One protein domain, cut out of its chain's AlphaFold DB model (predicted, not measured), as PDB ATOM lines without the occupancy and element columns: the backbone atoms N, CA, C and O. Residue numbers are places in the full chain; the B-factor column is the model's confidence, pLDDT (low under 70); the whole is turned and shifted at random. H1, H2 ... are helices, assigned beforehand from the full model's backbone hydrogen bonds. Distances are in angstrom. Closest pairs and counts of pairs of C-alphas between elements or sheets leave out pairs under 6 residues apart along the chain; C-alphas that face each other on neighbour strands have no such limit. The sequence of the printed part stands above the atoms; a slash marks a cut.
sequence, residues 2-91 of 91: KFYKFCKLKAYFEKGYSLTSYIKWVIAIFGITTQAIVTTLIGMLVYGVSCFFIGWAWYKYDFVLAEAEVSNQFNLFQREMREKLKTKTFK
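AT A GLANCE: This is residues 2 to 91 of the 91 residues of an uncharacterized protein of marine sediment metagenome (UniProt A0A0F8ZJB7). A helical hairpin, H2 and H3, is crossed by H1 near the end of H3 that leads on to H4, and from there H4 and H5 make a thin, zigzag arm that carries the length; residues 68 to 91 of it stick out. Residues 2 to 7 of H1 and the turn of the hairpin, residues 33 to 38, also stand free. The 90 printed residues hold five named helices, H1 to H5 in order, and no named strand; the class is all helix. The whole is extended, with a radius of gyration of the C-alphas of 19.9 A and spans of 69 by 37 by 20 A.

IN THESE COORDINATES: Find C-alpha 2 at (11.591, 30.312, -45.974); from there H1 runs 27.0 A to residue 19. H2, residues 21 to 34, covers 21.0 A. Find C-alpha 37 at (37.616, 37.400, -70.088), where H3 begins and runs 34.6 A to residue 60. H4, residues 63 to 74, covers 17.0 A, and H5, residues 76 to 89, runs 20.3 A to C-alpha 89 at (8.370, 72.138, -24.938).

HOW THE PARTS SIT: Look at residues 9 to 17 of H1, which touch residues 48 to 59 of H3; the closest C-alphas, of Gly 16 and Gly 55, are 3.9 A apart, and the lines stand at 72 degrees, only just about perpendicular. H1 and H2 meet only through their link. H2 and H3 form a hairpin at a shallow tilt of 8 degrees, opposite ways, and touch through residues 27 to 31 and 37 to 44, closest at the C-alphas of Gly 31 and Thr 40, 5.3 A. H3 and H4 are close but not clearly touching, with the C-alphas of Trp 58 and Val 64 closest at 6.4 A, as are H4 and H5, with Asn 72 and Gln 78 closest at 6.5 A between C-alphas. H5 is apart from H1, H2 and H3. In H3 and H5 every O i to N i+4 pair is within hydrogen-bond range; in H1 13 of 14 are, in H2 9 of 10 and in H4 7 of 8.

THE WHOLE: The C-alphas farthest apart, of Ala 36 and Lys 91, are 69.5 A apart. The printed part has no cut, and its four links between helices are tight. Look for low confidence, pLDDT under 70, at residue 2 and residues 88 to 91.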
ATOM      1  N   LYS A   2      10.457  30.642 -45.071       64.94
ATOM      2  CA  LYS A   2      11.591  30.312 -45.974       64.94
ATOM      3  C   LYS A   2      12.145  31.530 -46.743       64.94
ATOM      4  O   LYS A   2      13.355  31.693 -46.831       64.94
ATOM      5  N   PHE A   3      11.271  32.440 -47.175       84.56
ATOM      6  CA  PHE A   3      11.661  33.675 -47.870       84.56
ATOM      7  C   PHE A   3      12.440  34.670 -47.000       84.56
ATOM      8  O   PHE A   3      13.298  35.376 -47.512       84.56
ATOM      9  N   TYR A   4      12.230  34.681 -45.680       86.00
ATOM     10  CA  TYR A   4      12.922  35.613 -44.780       86.00
ATOM     11  C   TYR A   4      14.442  35.405 -44.777       86.00
ATOM     12  O   TYR A   4      15.206  36.367 -44.793       86.00
ATOM     13  N   LYS A   5      14.891  34.143 -44.809       86.62
ATOM     14  CA  LYS A   5      16.321  33.818 -44.896       86.62
ATOM     15  C   LYS A   5      16.915  34.315 -46.216       86.62
ATOM     16  O   LYS A   5      17.995  34.891 -46.208       86.62
ATOM     17  N   PHE A   6      16.182  34.165 -47.318       88.62
ATOM     18  CA  PHE A   6      16.605  34.669 -48.624       88.62
ATOM     19  C   PHE A   6      16.675  36.202 -48.657       88.62
ATOM     20  O   PHE A   6      17.670  36.760 -49.106       88.62
ATOM     21  N   CYS A   7      15.679  36.889 -48.092       89.69
ATOM     22  CA  CYS A   7      15.696  38.345 -47.955       89.69
ATOM     23  C   CYS A   7      16.878  38.833 -47.109       89.69
ATOM     24  O   CYS A   7      17.504  39.826 -47.467       89.69
ATOM     25  N   LYS A   8      17.232  38.126 -46.028       88.81
ATOM     26  CA  LYS A   8      18.433  38.434 -45.236       88.81
ATOM     27  C   LYS A   8      19.717  38.290 -46.049       88.81
ATOM     28  O   LYS A   8      20.549  39.187 -46.021       88.81
ATOM     29  N   LEU A   9      19.860  37.195 -46.797       90.00
ATOM     30  CA  LEU A   9      21.029  36.975 -47.654       90.00
ATOM     31  C   LEU A   9      21.148  38.059 -48.733       90.00
ATOM     32  O   LEU A   9      22.231  38.606 -48.932       90.00
ATOM     33  N   LYS A  10      20.026  38.414 -49.371       92.56
ATOM     34  CA  LYS A  10      19.945  39.528 -50.324       92.56
ATOM     35  C   LYS A  10      20.398  40.840 -49.680       92.56
ATOM     36  O   LYS A  10      21.224  41.533 -50.258       92.56
ATOM     37  N   ALA A  11      19.911  41.148 -48.477       91.56
ATOM     38  CA  ALA A  11      20.271  42.369 -47.761       91.56
ATOM     39  C   ALA A  11      21.774  42.441 -47.441       91.56
ATOM     40  O   ALA A  11      22.388  43.493 -47.608       91.56
ATOM     41  N   TYR A  12      22.391  41.321 -47.043       92.50
ATOM     42  CA  TYR A  12      23.842  41.255 -46.837       92.50
ATOM     43  C   TYR A  12      24.593  41.539 -48.136       92.50
ATOM     44  O   TYR A  12      25.462  42.406 -48.165       92.50
ATOM     45  N   PHE A  13      24.211  40.882 -49.229       92.88
ATOM     46  CA  PHE A  13      24.850  41.109 -50.520       92.88
ATOM     47  C   PHE A  13      24.721  42.566 -50.989       92.88
ATOM     48  O   PHE A  13      25.723  43.184 -51.344       92.88
ATOM     49  N   GLU A  14      23.516  43.140 -50.945       92.19
ATOM     50  CA  GLU A  14      23.263  44.520 -51.374       92.19
ATOM     51  C   GLU A  14      24.047  45.534 -50.539       92.19
ATOM     52  O   GLU A  14      24.607  46.481 -51.094       92.19
ATOM     53  N   LYS A  15      24.148  45.324 -49.220       92.62
ATOM     54  CA  LYS A  15      24.903  46.231 -48.353       92.62
ATOM     55  C   LYS A  15      26.390  46.218 -48.684       92.62
ATOM     56  O   LYS A  15      26.976  47.282 -48.867       92.62
ATOM     57  N   GLY A  16      26.983  45.031 -48.803       90.38
ATOM     58  CA  GLY A  16      28.388  44.911 -49.176       90.38
ATOM     59  C   GLY A  16      28.665  45.464 -50.571       90.38
ATOM     60  O   GLY A  16      29.592  46.248 -50.735       90.38
ATOM     61  N   TYR A  17      27.809  45.148 -51.548       91.25
ATOM     62  CA  TYR A  17      27.913  45.665 -52.915       91.25
ATOM     63  C   TYR A  17      27.830  47.198 -52.976       91.25
ATOM     64  O   TYR A  17      28.576  47.833 -53.722       91.25
ATOM     65  N   SER A  18      26.948  47.805 -52.172       89.69
ATOM     66  CA  SER A  18      26.835  49.262 -52.064       89.69
ATOM     67  C   SER A  18      28.093  49.894 -51.462       89.69
ATOM     68  O   SER A  18      28.532  50.936 -51.942       89.69
ATOM     69  N   LEU A  19      28.683  49.277 -50.433       88.44
ATOM     70  CA  LEU A  19      29.897  49.778 -49.777       88.44
ATOM     71  C   LEU A  19      31.118  49.696 -50.699       88.44
ATOM     72  O   LEU A  19      31.908  50.632 -50.778       88.44
ATOM     73  N   THR A  20      31.250  48.607 -51.455       90.25
ATOM     74  CA  THR A  20      32.378  48.386 -52.371       90.25
ATOM     75  C   THR A  20      32.128  48.930 -53.778       90.25
ATOM     76  O   THR A  20      32.812  48.553 -54.729       90.25
ATOM     77  N   SER A  21      31.183  49.867 -53.918       84.62
ATOM     78  CA  SER A  21      30.783  50.501 -55.178       84.62
ATOM     79  C   SER A  21      31.962  50.955 -56.047       84.62
ATOM     80  O   SER A  21      31.906  50.819 -57.262       84.62
ATOM     81  N   TYR A  22      33.048  51.461 -55.464       83.00
ATOM     82  CA  TYR A  22      34.216  51.907 -56.230       83.00
ATOM     83  C   TYR A  22      35.061  50.751 -56.779       83.00
ATOM     84  O   TYR A  22      35.554  50.824 -57.903       83.00
ATOM     85  N   ILE A  23      35.172  49.649 -56.035       85.19
ATOM     86  CA  ILE A  23      35.958  48.469 -56.427       85.19
ATOM     87  C   ILE A  23      35.365  47.823 -57.686       85.19
ATOM     88  O   ILE A  23      36.109  47.370 -58.556       85.19
ATOM     89  N   LYS A  24      34.034  47.861 -57.846       81.50
ATOM     90  CA  LYS A  24      33.361  47.352 -59.053       81.50
ATOM     91  C   LYS A  24      33.871  48.031 -60.332       81.50
ATOM     92  O   LYS A  24      34.035  47.371 -61.354       81.50
ATOM     93  N   TRP A  25      34.152  49.333 -60.265       83.88
ATOM     94  CA  TRP A  25      34.618  50.111 -61.408       83.88
ATOM     95  C   TRP A  25      36.064  49.775 -61.748       83.88
ATOM     96  O   TRP A  25      36.398  49.670 -62.921       83.88
ATOM     97  N   VAL A  26      36.894  49.516 -60.737       85.00
ATOM     98  CA  VAL A  26      38.282  49.076 -60.934       85.00
ATOM     99  C   VAL A  26      38.327  47.736 -61.670       85.00
ATOM    100  O   VAL A  26      39.048  47.604 -62.656       85.00
ATOM    101  N   ILE A  27      37.514  46.763 -61.245       83.12
ATOM    102  CA  ILE A  27      37.441  45.442 -61.894       83.12
ATOM    103  C   ILE A  27      36.921  45.572 -63.334       83.12
ATOM    104  O   ILE A  27      37.468  44.950 -64.242       83.12
ATOM    105  N   ALA A  28      35.901  46.407 -63.556       83.19
ATOM    106  CA  ALA A  28      35.345  46.638 -64.887       83.19
ATOM    107  C   ALA A  28      36.364  47.281 -65.841       83.19
ATOM    108  O   ALA A  28      36.540  46.801 -66.959       83.19
ATOM    109  N   ILE A  29      37.075  48.324 -65.396       86.69
ATOM    110  CA  ILE A  29      38.121  48.985 -66.189       86.69
ATOM    111  C   ILE A  29      39.235  47.987 -66.520       86.69
ATOM    112  O   ILE A  29      39.613  47.863 -67.680       86.69
ATOM    113  N   PHE A  30      39.701  47.214 -65.536       84.94
ATOM    114  CA  PHE A  30      40.748  46.215 -65.746       84.94
ATOM    115  C   PHE A  30      40.351  45.155 -66.784       84.94
ATOM    116  O   PHE A  30      41.148  44.813 -67.659       84.94
ATOM    117  N   GLY A  31      39.110  44.665 -66.729       81.81
ATOM    118  CA  GLY A  31      38.600  43.698 -67.699       81.81
ATOM    119  C   GLY A  31      38.499  44.259 -69.119       81.81
ATOM    120  O   GLY A  31      38.855  43.571 -70.075       81.81
ATOM    121  N   ILE A  32      38.085  45.523 -69.259       85.06
ATOM    122  CA  ILE A  32      38.026  46.211 -70.558       85.06
ATOM    123  C   ILE A  32      39.436  46.410 -71.129       85.06
ATOM    124  O   ILE A  32      39.656  46.165 -72.314       85.06
ATOM    125  N   THR A  33      40.402  46.820 -70.304       87.50
ATOM    126  CA  THR A  33      41.772  47.109 -70.753       87.50
ATOM    127  C   THR A  33      42.555  45.850 -71.119       87.50
ATOM    128  O   THR A  33      43.327  45.867 -72.072       87.50
ATOM    129  N   THR A  34      42.378  44.755 -70.379       84.44
ATOM    130  CA  THR A  34      43.184  43.534 -70.568       84.44
ATOM    131  C   THR A  34      42.573  42.533 -71.545       84.44
ATOM    132  O   THR A  34      43.261  41.595 -71.939       84.44
ATOM    133  N   GLN A  35      41.290  42.688 -71.911       80.19
ATOM    134  CA  GLN A  35      40.497  41.727 -72.704       80.19
ATOM    135  C   GLN A  35      40.547  40.276 -72.182       80.19
ATOM    136  O   GLN A  35      40.131  39.332 -72.858       80.19
ATOM    137  N   ALA A  36      41.022  40.068 -70.954       81.56
ATOM    138  CA  ALA A  36      41.196  38.757 -70.360       81.56
ATOM    139  C   ALA A  36      39.881  38.330 -69.694       81.56
ATOM    140  O   ALA A  36      39.642  38.544 -68.503       81.56
ATOM    141  N   ILE A  37      38.990  37.742 -70.493       82.12
ATOM    142  CA  ILE A  37      37.616  37.400 -70.088       82.12
ATOM    143  C   ILE A  37      37.607  36.445 -68.885       82.12
ATOM    144  O   ILE A  37      36.872  36.665 -67.926       82.12
ATOM    145  N   VAL A  38      38.446  35.405 -68.904       86.94
ATOM    146  CA  VAL A  38      38.447  34.353 -67.872       86.94
ATOM    147  C   VAL A  38      38.933  34.882 -66.520       86.94
ATOM    148  O   VAL A  38      38.298  34.635 -65.498       86.94
ATOM    149  N   THR A  39      40.025  35.650 -66.498       83.81
ATOM    150  CA  THR A  39      40.557  36.243 -65.259       83.81
ATOM    151  C   THR A  39      39.602  37.287 -64.689       83.81
ATOM    152  O   THR A  39      39.377  37.315 -63.479       83.81
ATOM    153  N   THR A  40      38.967  38.083 -65.552       85.56
ATOM    154  CA  THR A  40      37.937  39.050 -65.149       85.56
ATOM    155  C   THR A  40      36.712  38.345 -64.562       85.56
ATOM    156  O   THR A  40      36.190  38.782 -63.539       85.56
ATOM    157  N   LEU A  41      36.275  37.222 -65.144       86.69
ATOM    158  CA  LEU A  41      35.152  36.431 -64.633       86.69
ATOM    159  C   LEU A  41      35.442  35.851 -63.241       86.69
ATOM    160  O   LEU A  41      34.604  35.955 -62.344       86.69
ATOM    161  N   ILE A  42      36.640  35.298 -63.039       89.81
ATOM    162  CA  ILE A  42      37.084  34.807 -61.727       89.81
ATOM    163  C   ILE A  42      37.132  35.965 -60.721       89.81
ATOM    164  O   ILE A  42      36.611  35.837 -59.613       89.81
ATOM    165  N   GLY A  43      37.681  37.117 -61.120       86.44
ATOM    166  CA  GLY A  43      37.710  38.326 -60.297       86.44
ATOM    167  C   GLY A  43      36.313  38.796 -59.882       86.44
ATOM    168  O   GLY A  43      36.095  39.111 -58.714       86.44
ATOM    169  N   MET A  44      35.340  38.767 -60.799       87.44
ATOM    170  CA  MET A  44      33.942  39.099 -60.506       87.44
ATOM    171  C   MET A  44      33.293  38.114 -59.528       87.44
ATOM    172  O   MET A  44      32.560  38.544 -58.638       87.44
ATOM    173  N   LEU A  45      33.569  36.810 -59.650       90.00
ATOM    174  CA  LEU A  45      33.052  35.798 -58.723       90.00
ATOM    175  C   LEU A  45      33.628  35.972 -57.313       90.00
ATOM    176  O   LEU A  45      32.873  36.003 -56.339       90.00
ATOM    177  N   VAL A  46      34.948  36.147 -57.202       91.69
ATOM    178  CA  VAL A  46      35.622  36.408 -55.920       91.69
ATOM    179  C   VAL A  46      35.097  37.702 -55.298       91.69
ATOM    180  O   VAL A  46      34.776  37.733 -54.109       91.69
ATOM    181  N   TYR A  47      34.929  38.751 -56.107       90.62
ATOM    182  CA  TYR A  47      34.347  40.012 -55.665       90.62
ATOM    183  C   TYR A  47      32.914  39.830 -55.150       90.62
ATOM    184  O   TYR A  47      32.613  40.267 -54.041       90.62
ATOM    185  N   GLY A  48      32.051  39.120 -55.879       90.94
ATOM    186  CA  GLY A  48      30.678  38.846 -55.448       90.94
ATOM    187  C   GLY A  48      30.613  38.131 -54.094       90.94
ATOM    188  O   GLY A  48      29.854  38.535 -53.211       90.94
ATOM    189  N   VAL A  49      31.461  37.120 -53.888       93.44
ATOM    190  CA  VAL A  49      31.570  36.428 -52.594       93.44
ATOM    191  C   VAL A  49      32.062  37.385 -51.505       93.44
ATOM    192  O   VAL A  49      31.504  37.408 -50.407       93.44
ATOM    193  N   SER A  50      33.054  38.229 -51.804       93.25
ATOM    194  CA  SER A  50      33.566  39.212 -50.844       93.25
ATOM    195  C   SER A  50      32.500  40.230 -50.415       93.25
ATOM    196  O   SER A  50      32.380  40.506 -49.221       93.25
ATOM    197  N   CYS A  51      31.648  40.708 -51.333       93.44
ATOM    198  CA  CYS A  51      30.538  41.611 -51.008       93.44
ATOM    199  C   CYS A  51      29.578  40.976 -49.998       93.44
ATOM    200  O   CYS A  51      29.149  41.636 -49.053       93.44
ATOM    201  N   PHE A  52      29.270  39.689 -50.154       93.19
ATOM    202  CA  PHE A  52      28.410  38.986 -49.208       93.19
ATOM    203  C   PHE A  52      28.999  38.974 -47.787       93.19
ATOM    204  O   PHE A  52      28.295  39.301 -46.829       93.19
ATOM    205  N   PHE A  53      30.290  38.656 -47.640       94.12
ATOM    206  CA  PHE A  53      30.957  38.636 -46.332       94.12
ATOM    207  C   PHE A  53      31.108  40.028 -45.714       94.12
ATOM    208  O   PHE A  53      30.893  40.180 -44.512       94.12
ATOM    209  N   ILE A  54      31.425  41.045 -46.522       93.12
ATOM    210  CA  ILE A  54      31.517  42.439 -46.068       93.12
ATOM    211  C   ILE A  54      30.165  42.907 -45.537       93.12
ATOM    212  O   ILE A  54      30.082  43.430 -44.427       93.12
ATOM    213  N   GLY A  55      29.092  42.677 -46.294       91.19
ATOM    214  CA  GLY A  55      27.753  43.038 -45.851       91.19
ATOM    215  C   GLY A  55      27.327  42.268 -44.607       91.19
ATOM    216  O   GLY A  55      26.830  42.874 -43.663       91.19
ATOM    217  N   TRP A  56      27.584  40.958 -44.542       93.69
ATOM    218  CA  TRP A  56      27.329  40.165 -43.337       93.69
ATOM    219  C   TRP A  56      28.060  40.721 -42.108       93.69
ATOM    220  O   TRP A  56      27.439  40.863 -41.056       93.69
ATOM    221  N   ALA A  57      29.341  41.083 -42.236       92.62
ATOM    222  CA  ALA A  57      30.101  41.705 -41.156       92.62
ATOM    223  C   ALA A  57      29.475  43.045 -40.735       92.62
ATOM    224  O   ALA A  57      29.288  43.286 -39.546       92.62
ATOM    225  N   TRP A  58      29.052  43.870 -41.695       92.50
ATOM    226  CA  TRP A  58      28.405  45.158 -41.425       92.50
ATOM    227  C   TRP A  58      27.134  45.028 -40.579       92.50
ATOM    228  O   TRP A  58      26.897  45.825 -39.675       92.50
ATOM    229  N   TYR A  59      26.326  43.998 -40.844       90.56
ATOM    230  CA  TYR A  59      25.153  43.687 -40.027       90.56
ATOM    231  C   TYR A  59      25.509  42.993 -38.707       90.56
ATOM    232  O   TYR A  59      24.795  43.176 -37.730       90.56
ATOM    233  N   LYS A  60      26.577  42.189 -38.657       91.81
ATOM    234  CA  LYS A  60      26.992  41.469 -37.442       91.81
ATOM    235  C   LYS A  60      27.546  42.397 -36.359       91.81
ATOM    236  O   LYS A  60      27.377  42.098 -35.185       91.81
ATOM    237  N   TYR A  61      28.216  43.476 -36.751       92.44
ATOM    238  CA  TYR A  61      28.807  44.457 -35.834       92.44
ATOM    239  C   TYR A  61      27.930  45.708 -35.651       92.44
ATOM    240  O   TYR A  61      28.432  46.742 -35.225       92.44
ATOM    241  N   ASP A  62      26.645  45.642 -36.020       88.44
ATOM    242  CA  ASP A  62      25.676  46.741 -35.891       88.44
ATOM    243  C   ASP A  62      26.089  48.074 -36.554       88.44
ATOM    244  O   ASP A  62      25.499  49.125 -36.295       88.44
ATOM    245  N   PHE A  63      27.029  48.047 -37.507       88.25
ATOM    246  CA  PHE A  63      27.443  49.244 -38.250       88.25
ATOM    247  C   PHE A  63      26.288  49.883 -39.021       88.25
ATOM    248  O   PHE A  63      26.300  51.086 -39.255       88.25
ATOM    249  N   VAL A  64      25.267  49.105 -39.390       86.69
ATOM    250  CA  VAL A  64      24.053  49.627 -40.034       86.69
ATOM    251  C   VAL A  64      23.315  50.621 -39.133       86.69
ATOM    252  O   VAL A  64      22.814  51.629 -39.629       86.69
ATOM    253  N   LEU A  65      23.255  50.362 -37.822       84.75
ATOM    254  CA  LEU A  65      22.621  51.275 -36.869       84.75
ATOM    255  C   LEU A  65      23.469  52.532 -36.679       84.75
ATOM    256  O   LEU A  65      22.936  53.638 -36.746       84.75
ATOM    257  N   ALA A  66      24.784  52.363 -36.533       87.50
ATOM    258  CA  ALA A  66      25.713  53.485 -36.424       87.50
ATOM    259  C   ALA A  66      25.661  54.396 -37.666       87.50
ATOM    260  O   ALA A  66      25.614  55.617 -37.552       87.50
ATOM    261  N   GLU A  67      25.599  53.818 -38.865       87.31
ATOM    262  CA  GLU A  67      25.477  54.567 -40.118       87.31
ATOM    263  C   GLU A  67      24.156  55.339 -40.205       87.31
ATOM    264  O   GLU A  67      24.141  56.490 -40.646       87.31
ATOM    265  N   ALA A  68      23.052  54.745 -39.745       85.94
ATOM    266  CA  ALA A  68      21.767  55.432 -39.664       85.94
ATOM    267  C   ALA A  68      21.809  56.600 -38.667       85.94
ATOM    268  O   ALA A  68      21.262  57.666 -38.949       85.94
ATOM    269  N   GLU A  69      22.481  56.439 -37.527       86.06
ATOM    270  CA  GLU A  69      22.648  57.502 -36.536       86.06
ATOM    271  C   GLU A  69      23.493  58.661 -37.073       86.06
ATOM    272  O   GLU A  69      23.082  59.818 -36.978       86.06
ATOM    273  N   VAL A  70      24.619  58.360 -37.723       88.00
ATOM    274  CA  VAL A  70      25.450  59.369 -38.391       88.00
ATOM    275  C   VAL A  70      24.649  60.072 -39.488       88.00
ATOM    276  O   VAL A  70      24.604  61.298 -39.526       88.00
ATOM    277  N   SER A  71      23.938  59.329 -40.342       86.56
ATOM    278  CA  SER A  71      23.084  59.911 -41.387       86.56
ATOM    279  C   SER A  71      22.018  60.849 -40.805       86.56
ATOM    280  O   SER A  71      21.785  61.945 -41.321       86.56
ATOM    281  N   ASN A  72      21.431  60.473 -39.671       86.25
ATOM    282  CA  ASN A  72      20.441  61.266 -38.951       86.25
ATOM    283  C   ASN A  72      20.992  62.584 -38.387       86.25
ATOM    284  O   ASN A  72      20.211  63.511 -38.160       86.25
ATOM    285  N   GLN A  73      22.303  62.720 -38.176       84.31
ATOM    286  CA  GLN A  73      22.914  64.000 -37.791       84.31
ATOM    287  C   GLN A  73      22.882  65.016 -38.940       84.31
ATOM    288  O   GLN A  73      22.681  66.206 -38.702       84.31
ATOM    289  N   PHE A  74      23.009  64.546 -40.182       86.00
ATOM    290  CA  PHE A  74      23.029  65.389 -41.381       86.00
ATOM    291  C   PHE A  74      21.662  65.510 -42.066       86.00
ATOM    292  O   PHE A  74      21.490  66.314 -42.982       86.00
ATOM    293  N   ASN A  75      20.668  64.737 -41.626       87.06
ATOM    294  CA  ASN A  75      19.330  64.759 -42.197       87.06
ATOM    295  C   ASN A  75      18.570  66.043 -41.802       87.06
ATOM    296  O   ASN A  75      18.202  66.233 -40.637       87.06
ATOM    297  N   LEU A  76      18.298  66.902 -42.793       83.38
ATOM    298  CA  LEU A  76      17.556  68.159 -42.621       83.38
ATOM    299  C   LEU A  76      16.187  67.952 -41.971       83.38
ATOM    300  O   LEU A  76      15.846  68.686 -41.052       83.38
ATOM    301  N   PHE A  77      15.440  66.923 -42.375       85.62
ATOM    302  CA  PHE A  77      14.119  66.651 -41.810       85.62
ATOM    303  C   PHE A  77      14.199  66.335 -40.312       85.62
ATOM    304  O   PHE A  77      13.422  66.850 -39.508       85.62
ATOM    305  N   GLN A  78      15.177  65.521 -39.902       82.00
ATOM    306  CA  GLN A  78      15.369  65.228 -38.480       82.00
ATOM    307  C   GLN A  78      15.854  66.447 -37.694       82.00
ATOM    308  O   GLN A  78      15.498  66.610 -36.526       82.00
ATOM    309  N   ARG A  79      16.654  67.319 -38.318       82.12
ATOM    310  CA  ARG A  79      17.044  68.604 -37.729       82.12
ATOM    311  C   ARG A  79      15.823  69.500 -37.503       82.12
ATOM    312  O   ARG A  79      15.611  69.934 -36.375       82.12
ATOM    313  N   GLU A  80      14.976  69.670 -38.515       85.56
ATOM    314  CA  GLU A  80      13.735  70.453 -38.433       85.56
ATOM    315  C   GLU A  80      12.763  69.906 -37.378       85.56
ATOM    316  O   GLU A  80      12.154  70.668 -36.626       85.56
ATOM    317  N   MET A  81      12.630  68.581 -37.272       84.75
ATOM    318  CA  MET A  81      11.798  67.949 -36.244       84.75
ATOM    319  C   MET A  81      12.342  68.180 -34.829       84.75
ATOM    320  O   MET A  81      11.565  68.474 -33.918       84.75
ATOM    321  N   ARG A  82      13.667  68.096 -34.633       81.56
ATOM    322  CA  ARG A  82      14.311  68.407 -33.345       81.56
ATOM    323  C   ARG A  82      14.113  69.870 -32.950       81.56
ATOM    324  O   ARG A  82      13.856  70.143 -31.780       81.56
ATOM    325  N   GLU A  83      14.201  70.792 -33.904       84.56
ATOM    326  CA  GLU A  83      13.931  72.214 -33.673       84.56
ATOM    327  C   GLU A  83      12.467  72.445 -33.286       84.56
ATOM    328  O   GLU A  83      12.212  73.023 -32.233       84.56
ATOM    329  N   LYS A  84      11.506  71.899 -34.043       83.50
ATOM    330  CA  LYS A  84      10.068  72.013 -33.733       83.50
ATOM    331  C   LYS A  84       9.699  71.453 -32.358       83.50
ATOM    332  O   LYS A  84       8.863  72.040 -31.675       83.50
ATOM    333  N   LEU A  85      10.299  70.333 -31.949       83.94
ATOM    334  CA  LEU A  85      10.078  69.756 -30.620       83.94
ATOM    335  C   LEU A  85      10.608  70.672 -29.515       83.94
ATOM    336  O   LEU A  85       9.884  70.924 -28.559       83.94
ATOM    337  N   LYS A  86      11.813  71.240 -29.671       77.94
ATOM    338  CA  LYS A  86      12.348  72.217 -28.710       77.94
ATOM    339  C   LYS A  86      11.421  73.423 -28.568       77.94
ATOM    340  O   LYS A  86      11.104  73.804 -27.451       77.94
ATOM    341  N   THR A  87      10.905  73.980 -29.660       72.81
ATOM    342  CA  THR A  87      10.002  75.144 -29.590       72.81
ATOM    343  C   THR A  87       8.657  74.830 -28.925       72.81
ATOM    344  O   THR A  87       8.014  75.737 -28.401       72.81
ATOM    345  N   LYS A  88       8.213  73.565 -28.948       64.38
ATOM    346  CA  LYS A  88       6.925  73.130 -28.385       64.38
ATOM    347  C   LYS A  88       6.992  72.793 -26.893       64.38
ATOM    348  O   LYS A  88       5.977  72.901 -26.229       64.38
ATOM    349  N   THR A  89       8.159  72.405 -26.376       59.72
ATOM    350  CA  THR A  89       8.370  72.138 -24.938       59.72
ATOM    351  C   THR A  89       8.576  73.427 -24.124       59.72
ATOM    352  O   THR A  89       8.448  73.410 -22.907       59.72
ATOM    353  N   PHE A  90       8.900  74.547 -24.781       55.44
ATOM    354  CA  PHE A  90       9.104  75.862 -24.150       55.44
ATOM    355  C   PHE A  90       7.909  76.825 -24.314       55.44
ATOM    356  O   PHE A  90       8.044  78.023 -24.064       55.44
ATOM    357  N   LYS A  91       6.746  76.317 -24.736       46.16
ATOM    358  CA  LYS A  91       5.453  77.013 -24.699       46.16
ATOM    359  C   LYS A  91       4.500  76.250 -23.797       46.16
ATOM    360  O   LYS A  91       3.708  76.931 -23.119       46.16
TER     361      LYS A  91